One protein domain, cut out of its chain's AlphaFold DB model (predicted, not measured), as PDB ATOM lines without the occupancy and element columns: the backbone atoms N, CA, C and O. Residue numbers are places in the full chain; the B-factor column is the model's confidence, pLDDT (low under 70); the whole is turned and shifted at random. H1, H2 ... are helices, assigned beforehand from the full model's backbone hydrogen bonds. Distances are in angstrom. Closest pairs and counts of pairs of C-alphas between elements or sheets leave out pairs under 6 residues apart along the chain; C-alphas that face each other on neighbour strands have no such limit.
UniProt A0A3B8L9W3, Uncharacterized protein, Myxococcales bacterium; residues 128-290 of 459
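Overview. This is residues 128 to 290 of the 459 residues of an uncharacterized protein of Myxococcales bacterium (UniProt A0A3B8L9W3). Four longer helices, H3, H4, H7 and H8, stand side by side in a row, each running opposite to its neighbour, with H4 kinked. The shorter H1, H6 and H5 make a second row along one end of it, and H2 packs on H1. The printed part has 163 residues with eight named helices, H1 to H8 in chain order, and no named strand: all helix. It is compact, with a radius of gyration of the C-alphas of 15.4 A, and spans 45 by 37 by 26 A.

Arrangement. Start at H1, residues 135 to 145, which touches H2, residues 152 to 161; their closest C-alphas, 141 and 158, are 5.8 A apart. Next comes a helical hairpin, H3, residues 166 to 184, and H4, residues 192 to 211, at a shallow tilt of 25 degrees; closest are C-alphas 175 and 206, 4.9 A. H4 has a kink of 92 degrees near residue 205. H5, residues 221 to 230, and H6, residues 236 to 244, form another hairpin, closest at C-alphas 228 and 239, 5.1 A. H7, residues 248 to 265, touches H4, closest at C-alphas 201 and 262, 4.0 A. H8, residues 271 to 285, makes a hairpin with H7, closest at C-alphas 257 and 281, 5.1 A. Every O i to N i+4 pair is within hydrogen-bond range in H2, H3, H6, H7 and H8, against 6 of 7 in H1, 13 of 16 in H4 and 5 of 6 in H5.

Along the chain. Find C-alpha 135 at (193.091, 226.582, 254.286), where H1 begins. H3 is 25.7 A long, H7 25.8 A. H8 ends at C-alpha 285, (170.168, 237.547, 257.423).

Size, cuts and confidence. The farthest C-alphas, 128 and 272, are 46.7 A apart. The printed part has no cut and no long link. Residues 128 to 129 and 233 to 234 are under pLDDT 70.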
ATOM      1  N   THR A 128     192.522 230.774 236.968       53.00
ATOM      2  CA  THR A 128     193.699 229.935 236.685       53.00
ATOM      3  C   THR A 128     194.896 230.386 237.510       53.00
ATOM      4  O   THR A 128     195.990 229.849 237.347       53.00
ATOM      5  N   GLY A 129     194.703 231.363 238.406       64.56
ATOM      6  CA  GLY A 129     195.741 231.848 239.298       64.56
ATOM      7  C   GLY A 129     196.287 230.750 240.220       64.56
ATOM      8  O   GLY A 129     195.587 229.761 240.499       64.56
ATOM      9  N   PRO A 130     197.537 230.907 240.697       75.50
ATOM     10  CA  PRO A 130     198.133 229.988 241.654       75.50
ATOM     11  C   PRO A 130     197.258 229.900 242.905       75.50
ATOM     12  O   PRO A 130     196.810 230.908 243.449       75.50
ATOM     13  N   ILE A 131     196.998 228.674 243.353       83.81
ATOM     14  CA  ILE A 131     196.195 228.440 244.551       83.81
ATOM     15  C   ILE A 131     197.067 228.774 245.769       83.81
ATOM     16  O   ILE A 131     198.167 228.229 245.885       83.81
ATOM     17  N   PRO A 132     196.618 229.655 246.682       84.62
ATOM     18  CA  PRO A 132     197.419 230.030 247.839       84.62
ATOM     19  C   PRO A 132     197.602 228.839 248.789       84.62
ATOM     20  O   PRO A 132     196.698 228.021 248.954       84.62
ATOM     21  N   SER A 133     198.752 228.766 249.467       90.50
ATOM     22  CA  SER A 133     199.028 227.743 250.490       90.50
ATOM     23  C   SER A 133     198.326 228.069 251.818       90.50
ATOM     24  O   SER A 133     198.945 228.304 252.856       90.50
ATOM     25  N   THR A 134     196.998 228.158 251.777       92.94
ATOM     26  CA  THR A 134     196.146 228.446 252.935       92.94
ATOM     27  C   THR A 134     194.969 227.477 253.007       92.94
ATOM     28  O   THR A 134     194.712 226.717 252.071       92.94
ATOM     29  N   CYS A 135     194.239 227.473 254.125       91.81
ATOM     30  CA  CYS A 135     193.091 226.582 254.286       91.81
ATOM     31  C   CYS A 135     191.913 227.048 253.405       91.81
ATOM     32  O   CYS A 135     191.165 226.219 252.892       91.81
ATOM     33  N   TYR A 136     191.815 228.346 253.093       91.31
ATOM     34  CA  TYR A 136     190.967 228.829 251.996       91.31
ATOM     35  C   TYR A 136     191.406 228.275 250.630       91.31
ATOM     36  O   TYR A 136     190.578 227.780 249.864       91.31
ATOM     37  N   GLY A 137     192.711 228.302 250.331       90.50
ATOM     38  CA  GLY A 137     193.265 227.751 249.089       90.50
ATOM     39  C   GLY A 137     192.940 226.269 248.892       90.50
ATOM     40  O   GLY A 137     192.635 225.840 247.780       90.50
ATOM     41  N   LEU A 138     192.872 225.499 249.979       92.19
ATOM     42  CA  LEU A 138     192.383 224.123 249.957       92.19
ATOM     43  C   LEU A 138     190.945 224.012 249.418       92.19
ATOM     44  O   LEU A 138     190.667 223.127 248.609       92.19
ATOM     45  N   LEU A 139     190.036 224.907 249.825       88.50
ATOM     46  CA  LEU A 139     188.661 224.929 249.311       88.50
ATOM     47  C   LEU A 139     188.630 225.277 247.818       88.50
ATOM     48  O   LEU A 139     187.833 224.702 247.075       88.50
ATOM     49  N   VAL A 140     189.489 226.204 247.377       90.25
ATOM     50  CA  VAL A 140     189.628 226.581 245.959       90.25
ATOM     51  C   VAL A 140     190.129 225.392 245.141       90.25
ATOM     52  O   VAL A 140     189.542 225.073 244.108       90.25
ATOM     53  N   CYS A 141     191.153 224.684 245.627       91.00
ATOM     54  CA  CYS A 141     191.623 223.444 245.011       91.00
ATOM     55  C   CYS A 141     190.508 222.400 244.939       91.00
ATOM     56  O   CYS A 141     190.249 221.856 243.868       91.00
ATOM     57  N   GLY A 142     189.781 222.198 246.043       88.81
ATOM     58  CA  GLY A 142     188.641 221.290 246.100       88.81
ATOM     59  C   GLY A 142     187.585 221.608 245.042       88.81
ATOM     60  O   GLY A 142     187.138 220.711 244.337       88.81
ATOM     61  N   GLN A 143     187.241 222.885 244.858       87.44
ATOM     62  CA  GLN A 143     186.296 223.297 243.817       87.44
ATOM     63  C   GLN A 143     186.808 223.027 242.399       87.44
ATOM     64  O   GLN A 143     186.015 222.668 241.529       87.44
ATOM     65  N   ARG A 144     188.107 223.219 242.152       88.44
ATOM     66  CA  ARG A 144     188.707 223.029 240.824       88.44
ATOM     67  C   ARG A 144     188.915 221.553 240.475       88.44
ATOM     68  O   ARG A 144     188.800 221.198 239.308       88.44
ATOM     69  N   GLN A 145     189.235 220.712 241.458       88.06
ATOM     70  CA  GLN A 145     189.746 219.356 241.220       88.06
ATOM     71  C   GLN A 145     188.833 218.233 241.731       88.06
ATOM     72  O   GLN A 145     188.926 217.105 241.252       88.06
ATOM     73  N   CYS A 146     187.937 218.508 242.680       84.62
ATOM     74  CA  CYS A 146     187.108 217.485 243.309       84.62
ATOM     75  C   CYS A 146     185.663 217.528 242.807       84.62
ATOM     76  O   CYS A 146     185.060 218.583 242.619       84.62
ATOM     77  N   THR A 147     185.045 216.352 242.674       81.69
ATOM     78  CA  THR A 147     183.593 216.270 242.450       81.69
ATOM     79  C   THR A 147     182.861 216.675 243.726       81.69
ATOM     80  O   THR A 147     183.231 216.235 244.808       81.69
ATOM     81  N   HIS A 148     181.820 217.506 243.626       72.00
ATOM     82  CA  HIS A 148     181.037 217.904 244.796       72.00
ATOM     83  C   HIS A 148     180.081 216.780 245.256       72.00
ATOM     84  O   HIS A 148     179.350 216.237 244.422       72.00
ATOM     85  N   PRO A 149     179.951 216.529 246.573       73.12
ATOM     86  CA  PRO A 149     180.712 217.167 247.653       73.12
ATOM     87  C   PRO A 149     182.139 216.645 247.718       73.12
ATOM     88  O   PRO A 149     182.372 215.466 247.473       73.12
ATOM     89  N   TYR A 150     183.070 217.532 248.070       77.31
ATOM     90  CA  TYR A 150     184.502 217.255 248.012       77.31
ATOM     91  C   TYR A 150     184.870 216.074 248.924       77.31
ATOM     92  O   TYR A 150     184.771 216.200 250.149       77.31
ATOM     93  N   PRO A 151     185.291 214.923 248.367       81.62
ATOM     94  CA  PRO A 151     185.711 213.792 249.179       81.62
ATOM     95  C   PRO A 151     186.933 214.179 250.012       81.62
ATOM     96  O   PRO A 151     187.844 214.824 249.493       81.62
ATOM     97  N   ILE A 152     187.001 213.729 251.270       85.56
ATOM     98  CA  ILE A 152     188.151 214.023 252.148       85.56
ATOM     99  C   ILE A 152     189.464 213.594 251.497       85.56
ATOM    100  O   ILE A 152     190.430 214.337 251.554       85.56
ATOM    101  N   VAL A 153     189.487 212.446 250.816       88.12
ATOM    102  CA  VAL A 153     190.676 211.963 250.094       88.12
ATOM    103  C   VAL A 153     191.143 212.923 248.997       88.12
ATOM    104  O   VAL A 153     192.341 213.071 248.786       88.12
ATOM    105  N   CYS A 154     190.212 213.607 248.329       89.75
ATOM    106  CA  CYS A 154     190.538 214.594 247.307       89.75
ATOM    107  C   CYS A 154     191.038 215.899 247.941       89.75
ATOM    108  O   CYS A 154     192.021 216.469 247.483       89.75
ATOM    109  N   LEU A 155     190.437 216.327 249.057       89.94
ATOM    110  CA  LEU A 155     190.950 217.455 249.838       89.94
ATOM    111  C   LEU A 155     192.334 217.150 250.444       89.94
ATOM    112  O   LEU A 155     193.212 218.000 250.417       89.94
ATOM    113  N   ASP A 156     192.584 215.927 250.911       93.06
ATOM    114  CA  ASP A 156     193.904 215.498 251.388       93.06
ATOM    115  C   ASP A 156     194.957 215.565 250.269       93.06
ATOM    116  O   ASP A 156     196.106 215.921 250.533       93.06
ATOM    117  N   GLN A 157     194.577 215.260 249.023       94.56
ATOM    118  CA  GLN A 157     195.458 215.439 247.869       94.56
ATOM    119  C   GLN A 157     195.694 216.924 247.573       94.56
ATOM    120  O   GLN A 157     196.843 217.351 247.519       94.56
ATOM    121  N   CYS A 158     194.636 217.733 247.526       93.44
ATOM    122  CA  CYS A 158     194.747 219.181 247.366       93.44
ATOM    123  C   CYS A 158     195.645 219.839 248.425       93.44
ATOM    124  O   CYS A 158     196.434 220.720 248.098       93.44
ATOM    125  N   ALA A 159     195.564 219.409 249.689       93.75
ATOM    126  CA  ALA A 159     196.409 219.921 250.767       93.75
ATOM    127  C   ALA A 159     197.900 219.634 250.520       93.75
ATOM    128  O   ALA A 159     198.744 220.460 250.868       93.75
ATOM    129  N   LYS A 160     198.228 218.489 249.906       93.56
ATOM    130  CA  LYS A 160     199.598 218.172 249.476       93.56
ATOM    131  C   LYS A 160     200.008 219.027 248.283       93.56
ATOM    132  O   LYS A 160     201.086 219.606 248.314       93.56
ATOM    133  N   ASP A 161     199.141 219.146 247.281       92.94
ATOM    134  CA  ASP A 161     199.447 219.841 246.025       92.94
ATOM    135  C   ASP A 161     199.722 221.337 246.237       92.94
ATOM    136  O   ASP A 161     200.599 221.906 245.590       92.94
ATOM    137  N   ILE A 162     199.034 221.973 247.191       93.94
ATOM    138  CA  ILE A 162     199.272 223.381 247.562       93.94
ATOM    139  C   ILE A 162     200.358 223.551 248.637       93.94
ATOM    140  O   ILE A 162     200.539 224.652 249.163       93.94
ATOM    141  N   ASN A 163     201.064 222.471 249.000       93.19
ATOM    142  CA  ASN A 163     202.066 222.434 250.069       93.19
ATOM    143  C   ASN A 163     201.565 223.057 251.382       93.19
ATOM    144  O   ASN A 163     202.242 223.889 251.981       93.19
ATOM    145  N   LEU A 164     200.361 222.682 251.824       92.38
ATOM    146  CA  LEU A 164     199.727 223.254 253.010       92.38
ATOM    147  C   LEU A 164     200.561 222.971 254.273       92.38
ATOM    148  O   LEU A 164     200.809 221.815 254.621       92.38
ATOM    149  N   GLN A 165     200.963 224.020 254.994       92.12
ATOM    150  CA  GLN A 165     201.840 223.917 256.169       92.12
ATOM    151  C   GLN A 165     201.359 224.780 257.351       92.12
ATOM    152  O   GLN A 165     200.375 225.520 257.259       92.12
ATOM    153  N   GLY A 166     202.039 224.644 258.496       92.94
ATOM    154  CA  GLY A 166     201.843 225.477 259.686       92.94
ATOM    155  C   GLY A 166     200.397 225.522 260.192       92.94
ATOM    156  O   GLY A 166     199.698 224.508 260.246       92.94
ATOM    157  N   THR A 167     199.937 226.723 260.552       92.38
ATOM    158  CA  THR A 167     198.583 226.965 261.075       92.38
ATOM    159  C   THR A 167     197.489 226.564 260.082       92.38
ATOM    160  O   THR A 167     196.443 226.062 260.494       92.38
ATOM    161  N   ALA A 168     197.720 226.729 258.777       91.88
ATOM    162  CA  ALA A 168     196.750 226.355 257.752       91.88
ATOM    163  C   ALA A 168     196.558 224.829 257.685       91.88
ATOM    164  O   ALA A 168     195.424 224.349 257.661       91.88
ATOM    165  N   LEU A 169     197.651 224.061 257.777       93.50
ATOM    166  CA  LEU A 169     197.589 222.601 257.889       93.50
ATOM    167  C   LEU A 169     196.880 222.160 259.173       93.50
ATOM    168  O   LEU A 169     196.099 221.208 259.149       93.50
ATOM    169  N   GLN A 170     197.123 222.847 260.291       95.62
ATOM    170  CA  GLN A 170     196.457 222.528 261.551       95.62
ATOM    171  C   GLN A 170     194.941 222.759 261.470       95.62
ATOM    172  O   GLN A 170     194.175 221.902 261.903       95.62
ATOM    173  N   ARG A 171     194.494 223.865 260.860       94.25
ATOM    174  CA  ARG A 171     193.065 224.144 260.631       94.25
ATOM    175  C   ARG A 171     192.414 223.081 259.748       94.25
ATOM    176  O   ARG A 171     191.334 222.602 260.089       94.25
ATOM    177  N   TRP A 172     193.091 222.666 258.672       94.56
ATOM    178  CA  TRP A 172     192.613 221.566 257.833       94.56
ATOM    179  C   TRP A 172     192.463 220.276 258.642       94.56
ATOM    180  O   TRP A 172     191.405 219.655 258.606       94.56
ATOM    181  N   LYS A 173     193.483 219.896 259.422       95.38
ATOM    182  CA  LYS A 173     193.433 218.695 260.266       95.38
ATOM    183  C   LYS A 173     192.264 218.732 261.248       95.38
ATOM    184  O   LYS A 173     191.565 217.733 261.362       95.38
ATOM    185  N   THR A 174     192.007 219.865 261.904       95.94
ATOM    186  CA  THR A 174     190.869 220.008 262.827       95.94
ATOM    187  C   THR A 174     189.528 219.821 262.111       95.94
ATOM    188  O   THR A 174     188.702 219.026 262.562       95.94
ATOM    189  N   LEU A 175     189.324 220.481 260.963       93.88
ATOM    190  CA  LEU A 175     188.113 220.309 260.154       93.88
ATOM    191  C   LEU A 175     187.949 218.858 259.688       93.88
ATOM    192  O   LEU A 175     186.881 218.268 259.842       93.88
ATOM    193  N   ARG A 176     189.020 218.269 259.153       93.62
ATOM    194  CA  ARG A 176     189.056 216.885 258.684       93.62
ATOM    195  C   ARG A 176     188.661 215.913 259.790       93.62
ATOM    196  O   ARG A 176     187.780 215.086 259.569       93.62
ATOM    197  N   THR A 177     189.280 216.020 260.963       95.31
ATOM    198  CA  THR A 177     188.963 215.178 262.123       95.31
ATOM    199  C   THR A 177     187.500 215.330 262.521       95.31
ATOM    200  O   THR A 177     186.818 214.322 262.669       95.31
ATOM    201  N   CYS A 178     186.969 216.558 262.579       94.06
ATOM    202  CA  CYS A 178     185.551 216.760 262.875       94.06
ATOM    203  C   CYS A 178     184.639 216.028 261.877       94.06
ATOM    204  O   CYS A 178     183.733 215.303 262.289       94.06
ATOM    205  N   VAL A 179     184.880 216.169 260.567       91.12
ATOM    206  CA  VAL A 179     184.042 215.524 259.540       91.12
ATOM    207  C   VAL A 179     184.146 213.998 259.611       91.12
ATOM    208  O   VAL A 179     183.132 213.311 259.474       91.12
ATOM    209  N   ILE A 180     185.336 213.444 259.849       90.56
ATOM    210  CA  ILE A 180     185.518 211.993 260.008       90.56
ATOM    211  C   ILE A 180     184.749 211.498 261.237       90.56
ATOM    212  O   ILE A 180     183.873 210.641 261.112       90.56
ATOM    213  N   ASP A 181     185.016 212.090 262.399       92.25
ATOM    214  CA  ASP A 181     184.506 211.605 263.680       92.25
ATOM    215  C   ASP A 181     182.992 211.790 263.802       92.25
ATOM    216  O   ASP A 181     182.281 210.917 264.309       92.25
ATOM    217  N   LYS A 182     182.477 212.938 263.344       91.25
ATOM    218  CA  LYS A 182     181.067 213.307 263.515       91.25
ATOM    219  C   LYS A 182     180.190 212.896 262.341       91.25
ATOM    220  O   LYS A 182     179.010 212.642 262.573       91.25
ATOM    221  N   CYS A 183     180.720 212.828 261.117       88.88
ATOM    222  CA  CYS A 183     179.887 212.710 259.916       88.88
ATOM    223  C   CYS A 183     180.083 211.436 259.110       88.88
ATOM    224  O   CYS A 183     179.086 210.848 258.692       88.88
ATOM    225  N   GLN A 184     181.311 210.963 258.903       84.81
ATOM    226  CA  GLN A 184     181.527 209.756 258.093       84.81
ATOM    227  C   GLN A 184     180.960 208.485 258.737       84.81
ATOM    228  O   GLN A 184     180.596 207.551 258.030       84.81
ATOM    229  N   THR A 185     180.832 208.460 260.062       82.75
ATOM    230  CA  THR A 185     180.203 207.356 260.802       82.75
ATOM    231  C   THR A 185     178.673 207.353 260.690       82.75
ATOM    232  O   THR A 185     178.051 206.303 260.832       82.75
ATOM    233  N   GLN A 186     178.060 208.510 260.422       83.19
ATOM    234  CA  GLN A 186     176.603 208.690 260.368       83.19
ATOM    235  C   GLN A 186     176.054 208.755 258.937       83.19
ATOM    236  O   GLN A 186     174.873 208.491 258.712       83.19
ATOM    237  N   CYS A 187     176.897 209.109 257.969       85.06
ATOM    238  CA  CYS A 187     176.528 209.289 256.574       85.06
ATOM    239  C   CYS A 187     177.207 208.246 255.695       85.06
ATOM    240  O   CYS A 187     178.401 207.979 255.827       85.06
ATOM    241  N   LYS A 188     176.471 207.704 254.720       81.94
ATOM    242  CA  LYS A 188     177.097 206.892 253.672       81.94
ATOM    243  C   LYS A 188     178.101 207.764 252.905       81.94
ATOM    244  O   LYS A 188     177.748 208.895 252.571       81.94
ATOM    245  N   PRO A 189     179.290 207.254 252.540       71.12
ATOM    246  CA  PRO A 189     180.276 208.027 251.778       71.12
ATOM    247  C   PRO A 189     179.744 208.599 250.455       71.12
ATOM    248  O   PRO A 189     180.221 209.627 249.989       71.12
ATOM    249  N   THR A 190     178.742 207.947 249.857       74.38
ATOM    250  CA  THR A 190     178.077 208.380 248.620       74.38
ATOM    251  C   THR A 190     176.903 209.335 248.848       74.38
ATOM    252  O   THR A 190     176.425 209.947 247.893       74.38
ATOM    253  N   ASP A 191     176.426 209.492 250.087       80.06
ATOM    254  CA  ASP A 191     175.346 210.420 250.421       80.06
ATOM    255  C   ASP A 191     175.917 211.809 250.688       80.06
ATOM    256  O   ASP A 191     176.145 212.249 251.821       80.06
ATOM    257  N   GLY A 192     176.150 212.507 249.583       76.12
ATOM    258  CA  GLY A 192     176.735 213.824 249.630       76.12
ATOM    259  C   GLY A 192     175.894 214.869 250.364       76.12
ATOM    260  O   GLY A 192     176.444 215.779 250.979       76.12
ATOM    261  N   SER A 193     174.566 214.723 250.352       82.00
ATOM    262  CA  SER A 193     173.685 215.637 251.077       82.00
ATOM    263  C   SER A 193     173.797 215.421 252.583       82.00
ATOM    264  O   SER A 193     173.911 216.400 253.322       82.00
ATOM    265  N   CYS A 194     173.837 214.164 253.038       84.81
ATOM    266  CA  CYS A 194     174.058 213.843 254.445       84.81
ATOM    267  C   CYS A 194     175.386 214.424 254.944       84.81
ATOM    268  O   CYS A 194     175.395 215.121 255.957       84.81
ATOM    269  N   LEU A 195     176.487 214.211 254.209       83.56
ATOM    270  CA  LEU A 195     177.809 214.715 254.601       83.56
ATOM    271  C   LEU A 195     177.844 216.244 254.697       83.56
ATOM    272  O   LEU A 195     178.316 216.772 255.703       83.56
ATOM    273  N   THR A 196     177.298 216.964 253.711       83.75
ATOM    274  CA  THR A 196     177.225 218.435 253.754       83.75
ATOM    275  C   THR A 196     176.364 218.930 254.918       83.75
ATOM    276  O   THR A 196     176.772 219.837 255.643       83.75
ATOM    277  N   ASN A 197     175.190 218.330 255.140       86.56
ATOM    278  CA  ASN A 197     174.296 218.734 256.229       86.56
ATOM    279  C   ASN A 197     174.900 218.423 257.604       86.56
ATOM    280  O   ASN A 197     174.751 219.217 258.528       86.56
ATOM    281  N   CYS A 198     175.621 217.309 257.734       89.56
ATOM    282  CA  CYS A 198     176.334 216.952 258.951       89.56
ATOM    283  C   CYS A 198     177.525 217.868 259.228       89.56
ATOM    284  O   CYS A 198     177.673 218.344 260.354       89.56
ATOM    285  N   ALA A 199     178.334 218.177 258.213       88.88
ATOM    286  CA  ALA A 199     179.437 219.117 258.363       88.88
ATOM    287  C   ALA A 199     178.920 220.499 258.789       88.88
ATOM    288  O   ALA A 199     179.464 221.090 259.714       88.88
ATOM    289  N   ALA A 200     177.810 220.972 258.210       88.25
ATOM    290  CA  ALA A 200     177.147 222.183 258.685       88.25
ATOM    291  C   ALA A 200     176.655 222.041 260.140       88.25
ATOM    292  O   ALA A 200     176.873 222.937 260.946       88.25
ATOM    293  N   ALA A 201     176.036 220.913 260.504       90.00
ATOM    294  CA  ALA A 201     175.456 220.681 261.831       90.00
ATOM    295  C   ALA A 201     176.480 220.588 262.973       90.00
ATOM    296  O   ALA A 201     176.165 220.969 264.100       90.00
ATOM    297  N   TYR A 202     177.669 220.048 262.708       93.69
ATOM    298  CA  TYR A 202     178.617 219.682 263.766       93.69
ATOM    299  C   TYR A 202     180.029 220.227 263.569       93.69
ATOM    300  O   TYR A 202     180.757 220.289 264.550       93.69
ATOM    301  N   CYS A 203     180.388 220.646 262.352       94.00
ATOM    302  CA  CYS A 203     181.734 221.101 261.993       94.00
ATOM    303  C   CYS A 203     181.758 222.517 261.390       94.00
ATOM    304  O   CYS A 203     182.737 222.908 260.753       94.00
ATOM    305  N   ALA A 204     180.671 223.289 261.533       91.62
ATOM    306  CA  ALA A 204     180.606 224.661 261.030       91.62
ATOM    307  C   ALA A 204     181.700 225.581 261.614       91.62
ATOM    308  O   ALA A 204     182.278 226.329 260.827       91.62
ATOM    309  N   PRO A 205     182.037 225.539 262.924       93.62
ATOM    310  CA  PRO A 205     183.118 226.363 263.471       93.62
ATOM    311  C   PRO A 205     184.474 226.074 262.818       93.62
ATOM    312  O   PRO A 205     185.191 226.995 262.431       93.62
ATOM    313  N   GLU A 206     184.810 224.798 262.646       94.38
ATOM    314  CA  GLU A 206     186.042 224.350 262.006       94.38
ATOM    315  C   GLU A 206     186.060 224.721 260.522       94.38
ATOM    316  O   GLU A 206     187.100 225.123 259.993       94.38
ATOM    317  N   TRP A 207     184.906 224.629 259.851       92.56
ATOM    318  CA  TRP A 207     184.764 225.033 258.456       92.56
ATOM    319  C   TRP A 207     184.963 226.539 258.294       92.56
ATOM    320  O   TRP A 207     185.721 226.937 257.416       92.56
ATOM    321  N   VAL A 208     184.359 227.371 259.153       91.50
ATOM    322  CA  VAL A 208     184.554 228.830 259.120       91.50
ATOM    323  C   VAL A 208     186.012 229.169 259.417       91.50
ATOM    324  O   VAL A 208     186.620 229.902 258.648       91.50
ATOM    325  N   ALA A 209     186.619 228.578 260.450       92.69
ATOM    326  CA  ALA A 209     188.018 228.839 260.795       92.69
ATOM    327  C   ALA A 209     189.001 228.461 259.672       92.69
ATOM    328  O   ALA A 209     189.975 229.179 259.442       92.69
ATOM    329  N   CYS A 210     188.763 227.344 258.976       91.31
ATOM    330  CA  CYS A 210     189.548 226.955 257.807       91.31
ATOM    331  C   CYS A 210     189.253 227.864 256.606       91.31
ATOM    332  O   CYS A 210     190.165 228.456 256.039       91.31
ATOM    333  N   GLY A 211     187.982 228.018 256.237       89.19
ATOM    334  CA  GLY A 211     187.577 228.739 255.038       89.19
ATOM    335  C   GLY A 211     187.915 230.225 255.072       89.19
ATOM    336  O   GLY A 211     188.274 230.780 254.042       89.19
ATOM    337  N   THR A 212     187.854 230.878 256.232       90.69
ATOM    338  CA  THR A 212     188.237 232.293 256.347       90.69
ATOM    339  C   THR A 212     189.721 232.480 256.640       90.69
ATOM    340  O   THR A 212     190.184 233.614 256.702       90.69
ATOM    341  N   ASP A 213     190.478 231.404 256.877       88.12
ATOM    342  CA  ASP A 213     191.812 231.463 257.482       88.12
ATOM    343  C   ASP A 213     191.846 232.284 258.796       88.12
ATOM    344  O   ASP A 213     192.878 232.867 259.143       88.12
ATOM    345  N   GLN A 214     190.724 232.311 259.534       85.19
ATOM    346  CA  GLN A 214     190.447 233.188 260.687       85.19
ATOM    347  C   GLN A 214     190.531 234.692 260.389       85.19
ATOM    348  O   GLN A 214     190.614 235.502 261.312       85.19
ATOM    349  N   LYS A 215     190.496 235.089 259.115       88.88
ATOM    350  CA  LYS A 215     190.329 236.491 258.738       88.88
ATOM    351  C   LYS A 215     188.920 236.939 259.085       88.88
ATOM    352  O   LYS A 215     187.960 236.178 258.945       88.88
ATOM    353  N   THR A 216     188.819 238.187 259.505       90.62
ATOM    354  CA  THR A 216     187.567 238.888 259.781       90.62
ATOM    355  C   THR A 216     187.596 240.217 259.049       90.62
ATOM    356  O   THR A 216     188.674 240.770 258.826       90.62
ATOM    357  N   GLY A 217     186.428 240.757 258.732       92.25
ATOM    358  CA  GLY A 217     186.287 242.100 258.183       92.25
ATOM    359  C   GLY A 217     185.346 242.958 259.021       92.25
ATOM    360  O   GLY A 217     185.163 242.727 260.217       92.25
ATOM    361  N   SER A 218     184.768 243.971 258.387       90.56
ATOM    362  CA  SER A 218     183.876 244.958 259.003       90.56
ATOM    363  C   SER A 218     182.398 244.725 258.685       90.56
ATOM    364  O   SER A 218     181.540 245.399 259.255       90.56
ATOM    365  N   GLU A 219     182.077 243.770 257.811       89.19
ATOM    366  CA  GLU A 219     180.714 243.580 257.335       89.19
ATOM    367  C   GLU A 219     179.793 242.973 258.392       89.19
ATOM    368  O   GLU A 219     180.187 242.204 259.284       89.19
ATOM    369  N   THR A 220     178.511 243.302 258.259       85.19
ATOM    370  CA  THR A 220     177.454 242.707 259.076       85.19
ATOM    371  C   THR A 220     177.125 241.294 258.595       85.19
ATOM    372  O   THR A 220     177.322 240.948 257.429       85.19
ATOM    373  N   CYS A 221     176.534 240.481 259.477       81.75
ATOM    374  CA  CYS A 221     176.028 239.154 259.106       81.75
ATOM    375  C   CYS A 221     175.044 239.231 257.921       81.75
ATOM    376  O   CYS A 221     175.061 238.361 257.056       81.75
ATOM    377  N   GLY A 222     174.251 240.307 257.837       80.12
ATOM    378  CA  GLY A 222     173.277 240.528 256.768       80.12
ATOM    379  C   GLY A 222     173.914 240.872 255.421       80.12
ATOM    380  O   GLY A 222     173.440 240.404 254.387       80.12
ATOM    381  N   THR A 223     175.009 241.639 255.398       84.44
ATOM    382  CA  THR A 223     175.766 241.859 254.150       84.44
ATOM    383  C   THR A 223     176.399 240.552 253.678       84.44
ATOM    384  O   THR A 223     176.273 240.177 252.512       84.44
ATOM    385  N   THR A 224     177.012 239.807 254.599       84.31
ATOM    386  CA  THR A 224     177.617 238.503 254.311       84.31
ATOM    387  C   THR A 224     176.601 237.493 253.801       84.31
ATOM    388  O   THR A 224     176.882 236.793 252.835       84.31
ATOM    389  N   ALA A 225     175.412 237.447 254.393       78.50
ATOM    390  CA  ALA A 225     174.295 236.636 253.928       78.50
ATOM    391  C   ALA A 225     173.967 236.888 252.455       78.50
ATOM    392  O   ALA A 225     173.976 235.965 251.648       78.50
ATOM    393  N   LYS A 226     173.771 238.161 252.095       81.38
ATOM    394  CA  LYS A 226     173.485 238.578 250.717       81.38
ATOM    395  C   LYS A 226     174.635 238.263 249.764       81.38
ATOM    396  O   LYS A 226     174.394 238.017 248.587       81.38
ATOM    397  N   CYS A 227     175.877 238.296 250.244       83.81
ATOM    398  CA  CYS A 227     177.037 237.851 249.476       83.81
ATOM    399  C   CYS A 227     176.969 236.336 249.226       83.81
ATOM    400  O   CYS A 227     177.070 235.902 248.081       83.81
ATOM    401  N   VAL A 228     176.699 235.542 250.268       82.69
ATOM    402  CA  VAL A 228     176.553 234.080 250.177       82.69
ATOM    403  C   VAL A 228     175.394 233.681 249.261       82.69
ATOM    404  O   VAL A 228     175.545 232.745 248.486       82.69
ATOM    405  N   ASP A 229     174.268 234.395 249.285       79.25
ATOM    406  CA  ASP A 229     173.115 234.105 248.418       79.25
ATOM    407  C   ASP A 229     173.426 234.289 246.925       79.25
ATOM    408  O   ASP A 229     172.781 233.678 246.071       79.25
ATOM    409  N   LYS A 230     174.427 235.116 246.595       82.25
ATOM    410  CA  LYS A 230     174.923 235.271 245.220       82.25
ATOM    411  C   LYS A 230     175.892 234.158 244.819       82.25
ATOM    412  O   LYS A 230     176.158 233.995 243.630       82.25
ATOM    413  N   CYS A 231     176.407 233.389 245.774       77.69
ATOM    414  CA  CYS A 231     177.240 232.235 245.486       77.69
ATOM    415  C   CYS A 231     176.394 231.052 244.989       77.69
ATOM    416  O   CYS A 231     175.283 230.794 245.450       77.69
ATOM    417  N   GLY A 232     176.944 230.260 244.069       73.88
ATOM    418  CA  GLY A 232     176.318 228.992 243.691       73.88
ATOM    419  C   GLY A 232     176.350 227.975 244.843       73.88
ATOM    420  O   GLY A 232     177.340 227.890 245.562       73.88
ATOM    421  N   GLN A 233     175.334 227.105 244.956       64.94
ATOM    422  CA  GLN A 233     175.183 226.113 246.050       64.94
ATOM    423  C   GLN A 233     176.378 225.159 246.275       64.94
ATOM    424  O   GLN A 233     176.425 224.466 247.289       64.94
ATOM    425  N   LYS A 234     177.318 225.076 245.327       68.75
ATOM    426  CA  LYS A 234     178.512 224.214 245.374       68.75
ATOM    427  C   LYS A 234     179.821 225.007 245.477       68.75
ATOM    428  O   LYS A 234     180.893 224.422 245.391       68.75
ATOM    429  N   GLN A 235     179.757 226.328 245.644       81.44
ATOM    430  CA  GLN A 235     180.919 227.217 245.649       81.44
ATOM    431  C   GLN A 235     181.371 227.521 247.084       81.44
ATOM    432  O   GLN A 235     181.307 228.657 247.551       81.44
ATOM    433  N   SER A 236     181.843 226.492 247.798       81.69
ATOM    434  CA  SER A 236     182.361 226.634 249.172       81.69
ATOM    435  C   SER A 236     183.410 227.759 249.335       81.69
ATOM    436  O   SER A 236     183.331 228.462 250.340       81.69
ATOM    437  N   PRO A 237     184.352 227.982 248.394       84.94
ATOM    438  CA  PRO A 237     185.227 229.159 248.390       84.94
ATOM    439  C   PRO A 237     184.483 230.494 248.368       84.94
ATOM    440  O   PRO A 237     184.779 231.355 249.183       84.94
ATOM    441  N   CYS A 238     183.482 230.661 247.498       86.38
ATOM    442  CA  CYS A 238     182.693 231.896 247.442       86.38
ATOM    443  C   CYS A 238     182.031 232.182 248.798       86.38
ATOM    444  O   CYS A 238     182.137 233.285 249.328       86.38
ATOM    445  N   HIS A 239     181.444 231.154 249.423       87.62
ATOM    446  CA  HIS A 239     180.839 231.294 250.748       87.62
ATOM    447  C   HIS A 239     181.882 231.717 251.790       87.62
ATOM    448  O   HIS A 239     181.653 232.646 252.560       87.62
ATOM    449  N   ALA A 240     183.039 231.054 251.806       88.00
ATOM    450  CA  ALA A 240     184.114 231.345 252.745       88.00
ATOM    451  C   ALA A 240     184.680 232.767 252.565       88.00
ATOM    452  O   ALA A 240     184.913 233.461 253.556       88.00
ATOM    453  N   ALA A 241     184.815 233.232 251.319       90.31
ATOM    454  CA  ALA A 241     185.225 234.596 251.001       90.31
ATOM    455  C   ALA A 241     184.228 235.623 251.561       90.31
ATOM    456  O   ALA A 241     184.639 236.547 252.262       90.31
ATOM    457  N   CYS A 242     182.923 235.420 251.359       89.56
ATOM    458  CA  CYS A 242     181.883 236.280 251.932       89.56
ATOM    459  C   CYS A 242     181.931 236.335 253.470       89.56
ATOM    460  O   CYS A 242     181.771 237.403 254.061       89.56
ATOM    461  N   VAL A 243     182.155 235.195 254.133       89.25
ATOM    462  CA  VAL A 243     182.228 235.109 255.607       89.25
ATOM    463  C   VAL A 243     183.509 235.749 256.149       89.25
ATOM    464  O   VAL A 243     183.511 236.320 257.238       89.25
ATOM    465  N   SER A 244     184.602 235.715 255.385       93.12
ATOM    466  CA  SER A 244     185.861 236.358 255.778       93.12
ATOM    467  C   SER A 244     185.750 237.884 255.887       93.12
ATOM    468  O   SER A 244     186.503 238.494 256.640       93.12
ATOM    469  N   GLN A 245     184.777 238.493 255.198       92.00
ATOM    470  CA  GLN A 245     184.505 239.934 255.251       92.00
ATOM    471  C   GLN A 245     183.681 240.335 256.483       92.00
ATOM    472  O   GLN A 245     183.592 241.516 256.805       92.00
ATOM    473  N   THR A 246     183.090 239.375 257.199       89.38
ATOM    474  CA  THR A 246     182.255 239.651 258.373       89.38
ATOM    475  C   THR A 246     183.086 239.968 259.612       89.38
ATOM    476  O   THR A 246     184.151 239.385 259.830       89.38
ATOM    477  N   THR A 247     182.538 240.802 260.496       91.25
ATOM    478  CA  THR A 247     183.023 240.959 261.880       91.25
ATOM    479  C   THR A 247     183.093 239.625 262.646       91.25
ATOM    480  O   THR A 247     182.316 238.710 262.355       91.25
ATOM    481  N   PRO A 248     183.933 239.503 263.698       90.69
ATOM    482  CA  PRO A 248     183.983 238.296 264.535       90.69
ATOM    483  C   PRO A 248     182.612 237.895 265.116       90.69
ATOM    484  O   PRO A 248     182.237 236.718 265.137       90.69
ATOM    485  N   ALA A 249     181.828 238.889 265.548       87.12
ATOM    486  CA  ALA A 249     180.470 238.679 266.041       87.12
ATOM    487  C   ALA A 249     179.553 238.137 264.934       87.12
ATOM    488  O   ALA A 249     178.842 237.155 265.146       87.12
ATOM    489  N   GLY A 250     179.605 238.711 263.729       85.00
ATOM    490  CA  GLY A 250     178.815 238.212 262.609       85.00
ATOM    491  C   GLY A 250     179.255 236.821 262.131       85.00
ATOM    492  O   GLY A 250     178.386 236.012 261.826       85.00
ATOM    493  N   GLN A 251     180.550 236.475 262.162       88.44
ATOM    494  CA  GLN A 251     181.010 235.102 261.886       88.44
ATOM    495  C   GLN A 251     180.441 234.101 262.894       88.44
ATOM    496  O   GLN A 251     180.012 233.011 262.512       88.44
ATOM    497  N   THR A 252     180.376 234.478 264.174       88.56
ATOM    498  CA  THR A 252     179.760 233.654 265.223       88.56
ATOM    499  C   THR A 252     178.274 233.425 264.939       88.56
ATOM    500  O   THR A 252     177.791 232.292 264.992       88.56
ATOM    501  N   ILE A 253     177.542 234.482 264.578       83.38
ATOM    502  CA  ILE A 253     176.117 234.388 264.240       83.38
ATOM    503  C   ILE A 253     175.915 233.528 262.978       83.38
ATOM    504  O   ILE A 253     175.072 232.630 262.987       83.38
ATOM    505  N   TYR A 254     176.707 233.737 261.923       83.50
ATOM    506  CA  TYR A 254     176.634 232.955 260.687       83.50
ATOM    507  C   TYR A 254     176.930 231.468 260.936       83.50
ATOM    508  O   TYR A 254     176.189 230.596 260.482       83.50
ATOM    509  N   THR A 255     177.957 231.167 261.737       87.00
ATOM    510  CA  THR A 255     178.299 229.799 262.160       87.00
ATOM    511  C   THR A 255     177.126 229.136 262.880       87.00
ATOM    512  O   THR A 255     176.776 227.992 262.584       87.00
ATOM    513  N   ASN A 256     176.465 229.859 263.788       84.81
ATOM    514  CA  ASN A 256     175.283 229.361 264.490       84.81
ATOM    515  C   ASN A 256     174.105 229.116 263.537       84.81
ATOM    516  O   ASN A 256     173.409 228.107 263.680       84.81
ATOM    517  N   ALA A 257     173.897 229.991 262.548       82.31
ATOM    518  CA  ALA A 257     172.871 229.817 261.523       82.31
ATOM    519  C   ALA A 257     173.146 228.585 260.638       82.31
ATOM    520  O   ALA A 257     172.235 227.786 260.401       82.31
ATOM    521  N   LEU A 258     174.400 228.362 260.225       82.75
ATOM    522  CA  LEU A 258     174.814 227.150 259.508       82.75
ATOM    523  C   LEU A 258     174.565 225.885 260.335       82.75
ATOM    524  O   LEU A 258     173.974 224.930 259.827       82.75
ATOM    525  N   ARG A 259     174.950 225.900 261.618       87.94
ATOM    526  CA  ARG A 259     174.733 224.784 262.551       87.94
ATOM    527  C   ARG A 259     173.268 224.401 262.638       87.94
ATOM    528  O   ARG A 259     172.898 223.235 262.515       87.94
ATOM    529  N   CYS A 260     172.438 225.415 262.815       85.31
ATOM    530  CA  CYS A 260     170.996 225.294 262.844       85.31
ATOM    531  C   CYS A 260     170.431 224.692 261.556       85.31
ATOM    532  O   CYS A 260     169.694 223.710 261.621       85.31
ATOM    533  N   SER A 261     170.837 225.212 260.394       82.00
ATOM    534  CA  SER A 261     170.409 224.680 259.096       82.00
ATOM    535  C   SER A 261     170.803 223.210 258.919       82.00
ATOM    536  O   SER A 261     169.993 222.400 258.466       82.00
ATOM    537  N   GLY A 262     172.024 222.836 259.317       83.38
ATOM    538  CA  GLY A 262     172.498 221.454 259.262       83.38
ATOM    539  C   GLY A 262     171.682 220.517 260.153       83.38
ATOM    540  O   GLY A 262     171.174 219.501 259.679       83.38
ATOM    541  N   LEU A 263     171.502 220.873 261.431       86.12
ATOM    542  CA  LEU A 263     170.723 220.073 262.383       86.12
ATOM    543  C   LEU A 263     169.264 219.925 261.943       86.12
ATOM    544  O   LEU A 263     168.671 218.857 262.105       86.12
ATOM    545  N   GLU A 264     168.685 220.977 261.365       82.81
ATOM    546  CA  GLU A 264     167.326 220.939 260.840       82.81
ATOM    547  C   GLU A 264     167.202 219.987 259.648       82.81
ATOM    548  O   GLU A 264     166.315 219.133 259.643       82.81
ATOM    549  N   LYS A 265     168.122 220.070 258.675       82.19
ATOM    550  CA  LYS A 265     168.149 219.177 257.501       82.19
ATOM    551  C   LYS A 265     168.425 217.718 257.864       82.19
ATOM    552  O   LYS A 265     168.001 216.825 257.137       82.19
ATOM    553  N   LEU A 266     169.099 217.467 258.988       82.44
ATOM    554  CA  LEU A 266     169.273 216.128 259.557       82.44
ATOM    555  C   LEU A 266     168.084 215.659 260.416       82.44
ATOM    556  O   LEU A 266     168.122 214.552 260.954       82.44
ATOM    557  N   GLY A 267     167.046 216.484 260.590       81.12
ATOM    558  CA  GLY A 267     165.885 216.156 261.421       81.12
ATOM    559  C   GLY A 267     166.208 216.034 262.914       81.12
ATOM    560  O   GLY A 267     165.518 215.318 263.631       81.12
ATOM    561  N   LYS A 268     167.269 216.698 263.390       86.00
ATOM    562  CA  LYS A 268     167.775 216.587 264.771       86.00
ATOM    563  C   LYS A 268     167.256 217.666 265.719       86.00
ATOM    564  O   LYS A 268     167.602 217.644 266.896       86.00
ATOM    565  N   LEU A 269     166.458 218.609 265.223       78.31
ATOM    566  CA  LEU A 269     165.909 219.694 266.031       78.31
ATOM    567  C   LEU A 269     164.483 219.392 266.497       78.31
ATOM    568  O   LEU A 269     163.619 219.040 265.688       78.31
ATOM    569  N   THR A 270     164.221 219.626 267.782       78.38
ATOM    570  CA  THR A 270     162.858 219.744 268.318       78.38
ATOM    571  C   THR A 270     162.181 221.017 267.802       78.38
ATOM    572  O   THR A 270     162.847 221.932 267.316       78.38
ATOM    573  N   THR A 271     160.858 221.124 267.941       72.50
ATOM    574  CA  THR A 271     160.106 222.327 267.539       72.50
ATOM    575  C   THR A 271     160.674 223.602 268.171       72.50
ATOM    576  O   THR A 271     160.948 224.566 267.460       72.50
ATOM    577  N   THR A 272     160.956 223.588 269.478       72.75
ATOM    578  CA  THR A 272     161.554 224.731 270.190       72.75
ATOM    579  C   THR A 272     162.925 225.105 269.631       72.75
ATOM    580  O   THR A 272     163.220 226.281 269.428       72.75
ATOM    581  N   GLN A 273     163.764 224.112 269.329       79.81
ATOM    582  CA  GLN A 273     165.089 224.370 268.770       79.81
ATOM    583  C   GLN A 273     165.012 224.931 267.348       79.81
ATOM    584  O   GLN A 273     165.798 225.809 267.005       79.81
ATOM    585  N   LYS A 274     164.051 224.482 266.534       74.88
ATOM    586  CA  LYS A 274     163.819 225.043 265.196       74.88
ATOM    587  C   LYS A 274     163.410 226.514 265.261       74.88
ATOM    588  O   LYS A 274     163.957 227.313 264.510       74.88
ATOM    589  N   VAL A 275     162.540 226.892 266.202       75.25
ATOM    590  CA  VAL A 275     162.174 228.304 266.432       75.25
ATOM    591  C   VAL A 275     163.400 229.134 266.808       75.25
ATOM    592  O   VAL A 275     163.630 230.195 266.229       75.25
ATOM    593  N   GLN A 276     164.231 228.649 267.733       78.31
ATOM    594  CA  GLN A 276     165.451 229.367 268.109       78.31
ATOM    595  C   GLN A 276     166.428 229.494 266.933       78.31
ATOM    596  O   GLN A 276     167.035 230.543 266.727       78.31
ATOM    597  N   CYS A 277     166.554 228.437 266.138       80.31
ATOM    598  CA  CYS A 277     167.372 228.429 264.939       80.31
ATOM    599  C   CYS A 277     166.894 229.432 263.889       80.31
ATOM    600  O   CYS A 277     167.711 230.155 263.319       80.31
ATOM    601  N   TYR A 278     165.583 229.531 263.697       77.31
ATOM    602  CA  TYR A 278     164.976 230.530 262.835       77.31
ATOM    603  C   TYR A 278     165.268 231.954 263.323       77.31
ATOM    604  O   TYR A 278     165.747 232.771 262.542       77.31
ATOM    605  N   LYS A 279     165.108 232.234 264.623       78.44
ATOM    606  CA  LYS A 279     165.451 233.542 265.214       78.44
ATOM    607  C   LYS A 279     166.919 233.910 265.007       78.44
ATOM    608  O   LYS A 279     167.226 235.035 264.625       78.44
ATOM    609  N   ASN A 280     167.831 232.958 265.202       77.19
ATOM    610  CA  ASN A 280     169.259 233.180 264.968       77.19
ATOM    611  C   ASN A 280     169.550 233.500 263.493       77.19
ATOM    612  O   ASN A 280     170.359 234.381 263.202       77.19
ATOM    613  N   ALA A 281     168.876 232.813 262.568       78.69
ATOM    614  CA  ALA A 281     168.999 233.086 261.146       78.69
ATOM    615  C   ALA A 281     168.404 234.456 260.772       78.69
ATOM    616  O   ALA A 281     169.059 235.202 260.058       78.69
ATOM    617  N   ILE A 282     167.248 234.861 261.312       79.88
ATOM    618  CA  ILE A 282     166.704 236.218 261.105       79.88
ATOM    619  C   ILE A 282     167.680 237.282 261.604       79.88
ATOM    620  O   ILE A 282     167.988 238.218 260.871       79.88
ATOM    621  N   ASN A 283     168.204 237.124 262.822       80.19
ATOM    622  CA  ASN A 283     169.157 238.071 263.403       80.19
ATOM    623  C   ASN A 283     170.394 238.264 262.518       80.19
ATOM    624  O   ASN A 283     170.964 239.352 262.492       80.19
ATOM    625  N   CYS A 284     170.802 237.218 261.794       76.88
ATOM    626  CA  CYS A 284     171.875 237.312 260.818       76.88
ATOM    627  C   CYS A 284     171.422 237.962 259.511       76.88
ATOM    628  O   CYS A 284     171.973 238.975 259.098       76.88
ATOM    629  N   LEU A 285     170.460 237.332 258.837       76.88
ATOM    630  CA  LEU A 285     170.168 237.547 257.423       76.88
ATOM    631  C   LEU A 285     169.266 238.777 257.222       76.88
ATOM    632  O   LEU A 285     169.323 239.437 256.186       76.88
ATOM    633  N   CYS A 286     168.443 239.096 258.224       80.56
ATOM    634  CA  CYS A 286     167.354 240.066 258.145       80.56
ATOM    635  C   CYS A 286     167.284 240.931 259.423       80.56
ATOM    636  O   CYS A 286     166.227 241.009 260.057       80.56
ATOM    637  N   PRO A 287     168.390 241.578 259.841       77.31
ATOM    638  CA  PRO A 287     168.480 242.258 261.134       77.31
ATOM    639  C   PRO A 287     167.446 243.379 261.311       77.31
ATOM    640  O   PRO A 287     167.017 243.639 262.428       77.31
ATOM    641  N   GLN A 288     166.987 243.998 260.221       81.88
ATOM    642  CA  GLN A 288     165.928 245.008 260.238       81.88
ATOM    643  C   GLN A 288     164.546 244.457 260.645       81.88
ATOM    644  O   GLN A 288     163.671 245.226 261.027       81.88
ATOM    645  N   TYR A 289     164.356 243.136 260.583       84.38
ATOM    646  CA  TYR A 289     163.113 242.436 260.927       84.38
ATOM    647  C   TYR A 289     163.290 241.499 262.133       84.38
ATOM    648  O   TYR A 289     162.521 240.558 262.314       84.38
ATOM    649  N   ASN A 290     164.307 241.731 262.969       77.69
ATOM    650  CA  ASN A 290     164.614 240.888 264.130       77.69
ATOM    651  C   ASN A 290     163.616 241.009 265.297       77.69
ATOM    652  O   ASN A 290     163.643 240.193 266.219       77.69
TER     653      ASN A 290